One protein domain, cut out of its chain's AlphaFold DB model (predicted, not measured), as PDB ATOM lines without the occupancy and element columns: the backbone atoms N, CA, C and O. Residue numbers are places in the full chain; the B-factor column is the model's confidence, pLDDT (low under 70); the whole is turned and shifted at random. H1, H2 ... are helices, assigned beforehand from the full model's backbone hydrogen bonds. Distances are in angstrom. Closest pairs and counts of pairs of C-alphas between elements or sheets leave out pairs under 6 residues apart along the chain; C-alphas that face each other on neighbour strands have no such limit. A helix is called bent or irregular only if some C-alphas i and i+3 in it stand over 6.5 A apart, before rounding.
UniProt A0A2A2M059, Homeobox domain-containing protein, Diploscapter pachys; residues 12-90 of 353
ATOM      1  N   GLN A  12     189.304 131.045  90.630       88.44
ATOM      2  CA  GLN A  12     189.485 129.753  91.287       88.44
ATOM      3  C   GLN A  12     190.750 129.733  92.155       88.44
ATOM      4  O   GLN A  12     190.704 129.316  93.311       88.44
ATOM      5  N   SER A  13     191.866 130.269  91.650       83.50
ATOM      6  CA  SER A  13     193.127 130.354  92.404       83.50
ATOM      7  C   SER A  13     192.994 131.227  93.658       83.50
ATOM      8  O   SER A  13     193.575 130.923  94.703       83.50
ATOM      9  N   LEU A  14     192.202 132.304  93.579       81.50
ATOM     10  CA  LEU A  14     191.900 133.162  94.729       81.50
ATOM     11  C   LEU A  14     190.986 132.468  95.752       81.50
ATOM     12  O   LEU A  14     191.174 132.653  96.957       81.50
ATOM     13  N   ALA A  15     190.023 131.664  95.295       87.06
ATOM     14  CA  ALA A  15     189.144 130.892  96.170       87.06
ATOM     15  C   ALA A  15     189.916 129.798  96.926       87.06
ATOM     16  O   ALA A  15     189.829 129.723  98.155       87.06
ATOM     17  N   GLU A  16     190.745 129.021  96.221       86.25
ATOM     18  CA  GLU A  16     191.606 127.996  96.827       86.25
ATOM     19  C   GLU A  16     192.533 128.580  97.889       86.25
ATOM     20  O   GLU A  16     192.760 127.990  98.945       86.25
ATOM     21  N   LEU A  17     193.085 129.759  97.623       80.81
ATOM     22  CA  LEU A  17     193.898 130.456  98.599       80.81
ATOM     23  C   LEU A  17     193.102 130.791  99.855       80.81
ATOM     24  O   LEU A  17     193.589 130.570 100.964       80.81
ATOM     25  N   SER A  18     191.934 131.410  99.678       85.12
ATOM     26  CA  SER A  18     191.107 131.823 100.807       85.12
ATOM     27  C   SER A  18     190.819 130.618 101.696       85.12
ATOM     28  O   SER A  18     190.970 130.706 102.911       85.12
ATOM     29  N   GLN A  19     190.523 129.469 101.082       90.50
ATOM     30  CA  GLN A  19     190.361 128.205 101.784       90.50
ATOM     31  C   GLN A  19     191.624 127.801 102.560       90.50
ATOM     32  O   GLN A  19     191.534 127.525 103.752       90.50
ATOM     33  N   VAL A  20     192.810 127.827 101.942       86.38
ATOM     34  CA  VAL A  20     194.069 127.467 102.626       86.38
ATOM     35  C   VAL A  20     194.391 128.413 103.787       86.38
ATOM     36  O   VAL A  20     194.933 127.975 104.803       86.38
ATOM     37  N   ILE A  21     194.059 129.701 103.675       85.25
ATOM     38  CA  ILE A  21     194.231 130.666 104.770       85.25
ATOM     39  C   ILE A  21     193.311 130.316 105.943       85.25
ATOM     40  O   ILE A  21     193.769 130.331 107.088       85.25
ATOM     41  N   GLU A  22     192.043 129.990 105.683       88.94
ATOM     42  CA  GLU A  22     191.105 129.573 106.733       88.94
ATOM     43  C   GLU A  22     191.507 128.232 107.363       88.94
ATOM     44  O   GLU A  22     191.559 128.122 108.591       88.94
ATOM     45  N   GLU A  23     191.907 127.247 106.555       90.38
ATOM     46  CA  GLU A  23     192.461 125.975 107.038       90.38
ATOM     47  C   GLU A  23     193.684 126.207 107.926       90.38
ATOM     48  O   GLU A  23     193.806 125.620 109.000       90.38
ATOM     49  N   TYR A  24     194.572 127.115 107.521       88.38
ATOM     50  CA  TYR A  24     195.745 127.460 108.306       88.38
ATOM     51  C   TYR A  24     195.386 128.165 109.625       88.38
ATOM     52  O   TYR A  24     196.023 127.909 110.651       88.38
ATOM     53  N   LYS A  25     194.370 129.038 109.643       86.06
ATOM     54  CA  LYS A  25     193.878 129.643 110.893       86.06
ATOM     55  C   LYS A  25     193.350 128.578 111.849       86.06
ATOM     56  O   LYS A  25     193.737 128.591 113.018       86.06
ATOM     57  N   ALA A  26     192.526 127.653 111.355       88.94
ATOM     58  CA  ALA A  26     192.014 126.536 112.145       88.94
ATOM     59  C   ALA A  26     193.167 125.666 112.677       88.94
ATOM     60  O   ALA A  26     193.282 125.441 113.884       88.94
ATOM     61  N   PHE A  27     194.102 125.300 111.796       89.75
ATOM     62  CA  PHE A  27     195.308 124.547 112.131       89.75
ATOM     63  C   PHE A  27     196.148 125.241 113.218       89.75
ATOM     64  O   PHE A  27     196.655 124.596 114.141       89.75
ATOM     65  N   ARG A  28     196.295 126.569 113.162       88.38
ATOM     66  CA  ARG A  28     197.019 127.327 114.192       88.38
ATOM     67  C   ARG A  28     196.382 127.226 115.565       88.38
ATOM     68  O   ARG A  28     197.120 127.152 116.547       88.38
ATOM     69  N   VAL A  29     195.056 127.263 115.645       84.88
ATOM     70  CA  VAL A  29     194.333 127.121 116.913       84.88
ATOM     71  C   VAL A  29     194.524 125.703 117.456       84.88
ATOM     72  O   VAL A  29     194.948 125.537 118.601       84.88
ATOM     73  N   GLU A  30     194.332 124.695 116.606       87.94
ATOM     74  CA  GLU A  30     194.435 123.274 116.958       87.94
ATOM     75  C   GLU A  30     195.836 122.878 117.462       87.94
ATOM     76  O   GLU A  30     195.993 122.269 118.528       87.94
ATOM     77  N   TYR A  31     196.880 123.286 116.736       84.06
ATOM     78  CA  TYR A  31     198.277 122.955 117.046       84.06
ATOM     79  C   TYR A  31     198.977 124.032 117.888       84.06
ATOM     80  O   TYR A  31     200.179 123.956 118.172       84.06
ATOM     81  N   ARG A  32     198.228 125.066 118.296       84.81
ATOM     82  CA  ARG A  32     198.699 126.269 118.998       84.81
ATOM     83  C   ARG A  32     199.849 126.996 118.287       84.81
ATOM     84  O   ARG A  32     200.558 127.770 118.931       84.81
ATOM     85  N   THR A  33     200.124 126.734 117.006       84.56
ATOM     86  CA  THR A  33     201.338 127.212 116.318       84.56
ATOM     87  C   THR A  33     201.385 128.742 116.262       84.56
ATOM     88  O   THR A  33     200.399 129.451 116.036       84.56
ATOM     89  N   THR A  34     202.565 129.287 116.532       85.19
ATOM     90  CA  THR A  34     202.845 130.718 116.449       85.19
ATOM     91  C   THR A  34     203.434 131.018 115.080       85.19
ATOM     92  O   THR A  34     204.042 130.163 114.436       85.19
ATOM     93  N   TYR A  35     203.327 132.273 114.655       83.25
ATOM     94  CA  TYR A  35     203.993 132.726 113.438       83.25
ATOM     95  C   TYR A  35     205.503 132.458 113.447       83.25
ATOM     96  O   TYR A  35     206.098 132.276 112.390       83.25
ATOM     97  N   LYS A  36     206.122 132.422 114.634       81.75
ATOM     98  CA  LYS A  36     207.548 132.143 114.784       81.75
ATOM     99  C   LYS A  36     207.890 130.701 114.416       81.75
ATOM    100  O   LYS A  36     208.924 130.494 113.804       81.75
ATOM    101  N   ASP A  37     207.050 129.720 114.745       84.25
ATOM    102  CA  ASP A  37     207.350 128.318 114.405       84.25
ATOM    103  C   ASP A  37     207.239 128.090 112.906       84.25
ATOM    104  O   ASP A  37     208.078 127.413 112.326       84.25
ATOM    105  N   VAL A  38     206.239 128.720 112.283       85.19
ATOM    106  CA  VAL A  38     206.091 128.709 110.829       85.19
ATOM    107  C   VAL A  38     207.322 129.359 110.208       85.19
ATOM    108  O   VAL A  38     208.007 128.727 109.419       85.19
ATOM    109  N   ASN A  39     207.699 130.561 110.648       83.69
ATOM    110  CA  ASN A  39     208.900 131.225 110.143       83.69
ATOM    111  C   ASN A  39     210.167 130.374 110.318       83.69
ATOM    112  O   ASN A  39     210.957 130.242 109.392       83.69
ATOM    113  N   ASN A  40     210.339 129.753 111.485       84.31
ATOM    114  CA  ASN A  40     211.472 128.878 111.761       84.31
ATOM    115  C   ASN A  40     211.494 127.663 110.827       84.31
ATOM    116  O   ASN A  40     212.565 127.314 110.344       84.31
ATOM    117  N   TYR A  41     210.341 127.042 110.557       86.25
ATOM    118  CA  TYR A  41     210.232 125.937 109.603       86.25
ATOM    119  C   TYR A  41     210.593 126.379 108.184       86.25
ATOM    120  O   TYR A  41     211.348 125.706 107.488       86.25
ATOM    121  N   PHE A  42     210.076 127.530 107.752       84.62
ATOM    122  CA  PHE A  42     210.371 128.045 106.422       84.62
ATOM    123  C   PHE A  42     211.862 128.384 106.270       84.62
ATOM    124  O   PHE A  42     212.477 128.013 105.270       84.62
ATOM    125  N   ASN A  43     212.464 129.002 107.288       82.75
ATOM    126  CA  ASN A  43     213.888 129.327 107.294       82.75
ATOM    127  C   ASN A  43     214.764 128.066 107.327       82.75
ATOM    128  O   ASN A  43     215.745 127.997 106.592       82.75
ATOM    129  N   SER A  44     214.406 127.056 108.131       83.38
ATOM    130  CA  SER A  44     215.193 125.819 108.241       83.38
ATOM    131  C   SER A  44     215.101 124.940 106.997       83.38
ATOM    132  O   SER A  44     216.070 124.264 106.658       83.38
ATOM    133  N   ARG A  45     213.951 124.931 106.313       83.06
ATOM    134  CA  ARG A  45     213.722 124.040 105.170       83.06
ATOM    135  C   ARG A  45     214.081 124.662 103.829       83.06
ATOM    136  O   ARG A  45     214.497 123.940 102.929       83.06
ATOM    137  N   PHE A  46     213.910 125.973 103.686       77.31
ATOM    138  CA  PHE A  46     214.067 126.651 102.400       77.31
ATOM    139  C   PHE A  46     215.250 127.624 102.361       77.31
ATOM    140  O   PHE A  46     215.364 128.347 101.376       77.31
ATOM    141  N   PHE A  47     216.096 127.660 103.405       62.72
ATOM    142  CA  PHE A  47     217.293 128.522 103.518       62.72
ATOM    143  C   PHE A  47     217.044 129.974 103.104       62.72
ATOM    144  O   PHE A  47     217.905 130.667 102.566       62.72
ATOM    145  N   SER A  48     215.819 130.432 103.320       61.38
ATOM    146  CA  SER A  48     215.417 131.762 102.924       61.38
ATOM    147  C   SER A  48     215.701 132.674 104.101       61.38
ATOM    148  O   SER A  48     215.221 132.442 105.209       61.38
ATOM    149  N   ASN A  49     216.504 133.708 103.868       56.66
ATOM    150  CA  ASN A  49     216.707 134.792 104.821       56.66
ATOM    151  C   ASN A  49     215.430 135.648 104.898       56.66
ATOM    152  O   ASN A  49     215.463 136.850 104.650       56.66
ATOM    153  N   TYR A  50     214.286 135.056 105.266       60.03
ATOM    154  CA  TYR A  50     213.137 135.802 105.784       60.03
ATOM    155  C   TYR A  50     213.470 136.233 107.220       60.03
ATOM    156  O   TYR A  50     212.840 135.829 108.204       60.03
ATOM    157  N   THR A  51     214.565 136.977 107.361       51.12
ATOM    158  CA  THR A  51     215.011 137.556 108.628       51.12
ATOM    159  C   THR A  51     214.198 138.796 108.965       51.12
ATOM    160  O   THR A  51     213.971 139.065 110.143       51.12
ATOM    161  N   ASP A  52     213.642 139.464 107.955       50.34
ATOM    162  CA  ASP A  52     212.878 140.688 108.138       50.34
ATOM    163  C   ASP A  52     211.386 140.455 107.900       50.34
ATOM    164  O   ASP A  52     210.860 140.495 106.795       50.34
ATOM    165  N   HIS A  53     210.719 140.221 109.029       54.16
ATOM    166  CA  HIS A  53     209.280 140.263 109.254       54.16
ATOM    167  C   HIS A  53     208.398 139.126 108.700       54.16
ATOM    168  O   HIS A  53     208.278 138.872 107.511       54.16
ATOM    169  N   TYR A  54     207.680 138.510 109.652       63.88
ATOM    170  CA  TYR A  54     206.535 137.601 109.534       63.88
ATOM    171  C   TYR A  54     206.011 137.380 108.099       63.88
ATOM    172  O   TYR A  54     205.089 138.096 107.692       63.88
ATOM    173  N   PRO A  55     206.487 136.338 107.388       62.66
ATOM    174  CA  PRO A  55     206.055 135.996 106.034       62.66
ATOM    175  C   PRO A  55     204.544 135.950 105.919       62.66
ATOM    176  O   PRO A  55     203.992 136.420 104.943       62.66
ATOM    177  N   LEU A  56     203.855 135.493 106.967       63.62
ATOM    178  CA  LEU A  56     202.402 135.435 106.982       63.62
ATOM    179  C   LEU A  56     201.709 136.780 107.246       63.62
ATOM    180  O   LEU A  56     200.624 137.010 106.728       63.62
ATOM    181  N   LYS A  57     202.311 137.684 108.033       65.19
ATOM    182  CA  LYS A  57     201.787 139.051 108.202       65.19
ATOM    183  C   LYS A  57     201.918 139.814 106.888       65.19
ATOM    184  O   LYS A  57     200.987 140.507 106.501       65.19
ATOM    185  N   TYR A  58     203.050 139.634 106.211       63.38
ATOM    186  CA  TYR A  58     203.258 140.138 104.865       63.38
ATOM    187  C   TYR A  58     202.283 139.482 103.905       63.38
ATOM    188  O   TYR A  58     201.596 140.205 103.226       63.38
ATOM    189  N   PHE A  59     202.096 138.166 103.907       64.56
ATOM    190  CA  PHE A  59     201.186 137.493 102.973       64.56
ATOM    191  C   PHE A  59     199.717 137.919 103.126       64.56
ATOM    192  O   PHE A  59     199.020 138.116 102.134       64.56
ATOM    193  N   LEU A  60     199.259 138.121 104.366       62.81
ATOM    194  CA  LEU A  60     197.921 138.647 104.657       62.81
ATOM    195  C   LEU A  60     197.780 140.127 104.258       62.81
ATOM    196  O   LEU A  60     196.703 140.539 103.835       62.81
ATOM    197  N   ALA A  61     198.859 140.909 104.357       63.69
ATOM    198  CA  ALA A  61     198.913 142.298 103.896       63.69
ATOM    199  C   ALA A  61     199.147 142.424 102.375       63.69
ATOM    200  O   ALA A  61     198.704 143.386 101.763       63.69
ATOM    201  N   LEU A  62     199.796 141.437 101.753       57.50
ATOM    202  CA  LEU A  62     200.290 141.447 100.376       57.50
ATOM    203  C   LEU A  62     199.190 141.166  99.356       57.50
ATOM    204  O   LEU A  62     199.448 141.339  98.173       57.50
ATOM    205  N   ARG A  63     197.951 140.836  99.753       58.12
ATOM    206  CA  ARG A  63     196.827 140.724  98.800       58.12
ATOM    207  C   ARG A  63     196.722 141.952  97.866       58.12
ATOM    208  O   ARG A  63     196.220 141.807  96.757       58.12
ATOM    209  N   SER A  64     197.226 143.120  98.277       51.50
ATOM    210  CA  SER A  64     197.291 144.348  97.471       51.50
ATOM    211  C   SER A  64     198.596 144.588  96.686       51.50
ATOM    212  O   SER A  64     198.591 145.433  95.798       51.50
ATOM    213  N   GLU A  65     199.698 143.892  96.976       60.50
ATOM    214  CA  GLU A  65     201.052 144.218  96.468       60.50
ATOM    215  C   GLU A  65     201.816 143.028  95.850       60.50
ATOM    216  O   GLU A  65     202.996 143.147  95.530       60.50
ATOM    217  N   LEU A  66     201.170 141.872  95.694       54.56
ATOM    218  CA  LEU A  66     201.845 140.608  95.386       54.56
ATOM    219  C   LEU A  66     202.793 140.643  94.175       54.56
ATOM    220  O   LEU A  66     202.472 141.168  93.107       54.56
ATOM    221  N   GLY A  67     203.938 139.980  94.376       65.69
ATOM    222  CA  GLY A  67     204.816 139.454  93.332       65.69
ATOM    223  C   GLY A  67     204.101 138.441  92.429       65.69
ATOM    224  O   GLY A  67     202.877 138.453  92.294       65.69
ATOM    225  N   SER A  68     204.839 137.566  91.749       78.06
ATOM    226  CA  SER A  68     204.212 136.694  90.747       78.06
ATOM    227  C   SER A  68     203.230 135.694  91.387       78.06
ATOM    228  O   SER A  68     203.458 135.178  92.482       78.06
ATOM    229  N   LEU A  69     202.140 135.363  90.677       79.38
ATOM    230  CA  LEU A  69     201.207 134.284  91.055       79.38
ATOM    231  C   LEU A  69     201.938 132.957  91.335       79.38
ATOM    232  O   LEU A  69     201.481 132.125  92.112       79.38
ATOM    233  N   GLU A  70     203.106 132.763  90.729       80.25
ATOM    234  CA  GLU A  70     203.935 131.585  90.931       80.25
ATOM    235  C   GLU A  70     204.566 131.533  92.331       80.25
ATOM    236  O   GLU A  70     204.507 130.498  92.995       80.25
ATOM    237  N   GLU A  71     205.126 132.641  92.832       79.50
ATOM    238  CA  GLU A  71     205.648 132.716  94.208       79.50
ATOM    239  C   GLU A  71     204.547 132.450  95.233       79.50
ATOM    240  O   GLU A  71     204.759 131.812  96.270       79.50
ATOM    241  N   PHE A  72     203.346 132.896  94.889       77.81
ATOM    242  CA  PHE A  72     202.151 132.729  95.683       77.81
ATOM    243  C   PHE A  72     201.711 131.264  95.810       77.81
ATOM    244  O   PHE A  72     201.495 130.766  96.919       77.81
ATOM    245  N   LEU A  73     201.633 130.547  94.685       84.19
ATOM    246  CA  LEU A  73     201.314 129.118  94.660       84.19
ATOM    247  C   LEU A  73     202.405 128.289  95.350       84.19
ATOM    248  O   LEU A  73     202.094 127.431  96.175       84.19
ATOM    249  N   ARG A  74     203.684 128.623  95.133       85.38
ATOM    250  CA  ARG A  74     204.799 127.986  95.852       85.38
ATOM    251  C   ARG A  74     204.659 128.148  97.367       85.38
ATOM    252  O   ARG A  74     204.945 127.212  98.109       85.38
ATOM    253  N   PHE A  75     204.221 129.310  97.853       84.12
ATOM    254  CA  PHE A  75     203.965 129.498  99.282       84.12
ATOM    255  C   PHE A  75     202.792 128.646  99.782       84.12
ATOM    256  O   PHE A  75     202.928 128.015 100.832       84.12
ATOM    257  N   LYS A  76     201.682 128.588  99.030       86.69
ATOM    258  CA  LYS A  76     200.520 127.731  99.335       86.69
ATOM    259  C   LYS A  76     200.964 126.289  99.593       86.69
ATOM    260  O   LYS A  76     200.639 125.721 100.637       86.69
ATOM    261  N   ASP A  77     201.767 125.735  98.692       89.75
ATOM    262  CA  ASP A  77     202.228 124.348  98.782       89.75
ATOM    263  C   ASP A  77     203.183 124.137  99.963       89.75
ATOM    264  O   ASP A  77     203.053 123.167 100.712       89.75
ATOM    265  N   ARG A  78     204.090 125.091 100.214       89.12
ATOM    266  CA  ARG A  78     204.974 125.054 101.392       89.12
ATOM    267  C   ARG A  78     204.196 125.135 102.705       89.12
ATOM    268  O   ARG A  78     204.568 124.474 103.673       89.12
ATOM    269  N   LEU A  79     203.124 125.926 102.752       87.75
ATOM    270  CA  LEU A  79     202.272 126.042 103.932       87.75
ATOM    271  C   LEU A  79     201.508 124.740 104.189       87.75
ATOM    272  O   LEU A  79     201.456 124.284 105.331       87.75
ATOM    273  N   LYS A  80     200.981 124.102 103.138       90.75
ATOM    274  CA  LYS A  80     200.368 122.769 103.239       90.75
ATOM    275  C   LYS A  80     201.368 121.720 103.728       90.75
ATOM    276  O   LYS A  80     201.054 120.990 104.667       90.75
ATOM    277  N   ALA A  81     202.580 121.703 103.174       91.31
ATOM    278  CA  ALA A  81     203.646 120.800 103.608       91.31
ATOM    279  C   ALA A  81     204.021 121.016 105.084       91.31
ATOM    280  O   ALA A  81     204.170 120.052 105.834       91.31
ATOM    281  N   PHE A  82     204.097 122.275 105.531       90.62
ATOM    282  CA  PHE A  82     204.284 122.597 106.945       90.62
ATOM    283  C   PHE A  82     203.165 122.012 107.813       90.62
ATOM    284  O   PHE A  82     203.451 121.335 108.800       90.62
ATOM    285  N   MET A  83     201.899 122.248 107.451       91.38
ATOM    286  CA  MET A  83     200.754 121.739 108.215       91.38
ATOM    287  C   MET A  83     200.771 120.209 108.293       91.38
ATOM    288  O   MET A  83     200.597 119.651 109.374       91.38
ATOM    289  N   GLN A  84     201.050 119.527 107.181       92.75
ATOM    290  CA  GLN A  84     201.147 118.068 107.133       92.75
ATOM    291  C   GLN A  84     202.295 117.531 107.998       92.75
ATOM    292  O   GLN A  84     202.100 116.573 108.745       92.75
ATOM    293  N   GLU A  85     203.464 118.171 107.970       91.19
ATOM    294  CA  GLU A  85     204.603 117.752 108.791       91.19
ATOM    295  C   GLU A  85     204.317 117.927 110.287       91.19
ATOM    296  O   GLU A  85     204.640 117.059 111.092       91.19
ATOM    297  N   GLN A  86     203.650 119.011 110.680       88.88
ATOM    298  CA  GLN A  86     203.243 119.202 112.073       88.88
ATOM    299  C   GLN A  86     202.179 118.188 112.529       88.88
ATOM    300  O   GLN A  86     202.197 117.780 113.693       88.88
ATOM    301  N   ARG A  87     201.281 117.753 111.629       90.19
ATOM    302  CA  ARG A  87     200.358 116.633 111.901       90.19
ATOM    303  C   ARG A  87     201.128 115.333 112.126       90.19
ATOM    304  O   ARG A  87     200.800 114.598 113.049       90.19
ATOM    305  N   ARG A  88     202.168 115.086 111.323       91.50
ATOM    306  CA  ARG A  88     202.990 113.868 111.372       91.50
ATOM    307  C   ARG A  88     203.870 113.789 112.617       91.50
ATOM    308  O   ARG A  88     203.934 112.745 113.252       91.50
ATOM    309  N   VAL A  89     204.561 114.877 112.954       88.06
ATOM    310  CA  VAL A  89     205.502 114.913 114.086       88.06
ATOM    311  C   VAL A  89     204.767 114.835 115.424       88.06
ATOM    312  O   VAL A  89     205.349 114.383 116.404       88.06
ATOM    313  N   GLY A  90     203.496 115.249 115.463       81.94
ATOM    314  CA  GLY A  90     202.777 115.458 116.709       81.94
ATOM    315  C   GLY A  90     203.420 116.625 117.448       81.94
ATOM    316  O   GLY A  90     204.521 116.530 117.986       81.94
TER     317      GLY A  90
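Overview. This is residues 12 to 90 of the 353 residues of the protein "Homeobox domain-containing protein" of Diploscapter pachys (UniProt A0A2A2M059). Two long helices, H1 and H4, run side by side the same way, with H2 set crosswise to H4 and the short H3 near both H2 and H4. The printed part has 79 residues with four named helices, H1 to H4 in chain order, and no named strand: all helix. It is compact, radius of gyration of the C-alphas 12.3 A, spanning 34 by 28 by 17 A.

Along the chain. H1, residues 12 to 30, begins at C-alpha 12 (189.485, 129.753, 91.287) and measures 26.9 A. H2 is residues 35 to 46, 16.1 A. H3, residues 55 to 64, 14.8 A, is only just irregular: C-alphas 61 and 64 are 6.9 A apart. H4, residues 69 to 89, 30.4 A, ends at C-alpha 89 (205.502, 114.913, 114.086).

Arrangement. H4 touches H1 with residues 76 to 83 alone, at a shallow tilt of 29 degrees; the closest C-alphas, of Leu 17 and Lys 76, are 7.2 A apart. H2 and H4 only just touch, with 3 pairs of C-alphas within 8 A, the closest those of Tyr 41 and Phe 82, 7.3 A, about perpendicular at 76 degrees. H1 and H3 are apart. Every O i to N i+4 pair is within hydrogen-bond range in H1, H2 and H4; in H3, 4 of 6.

Size, cuts and confidence. The printed part has no cut and no long link. Residues 47 to 67 have pLDDT under 70.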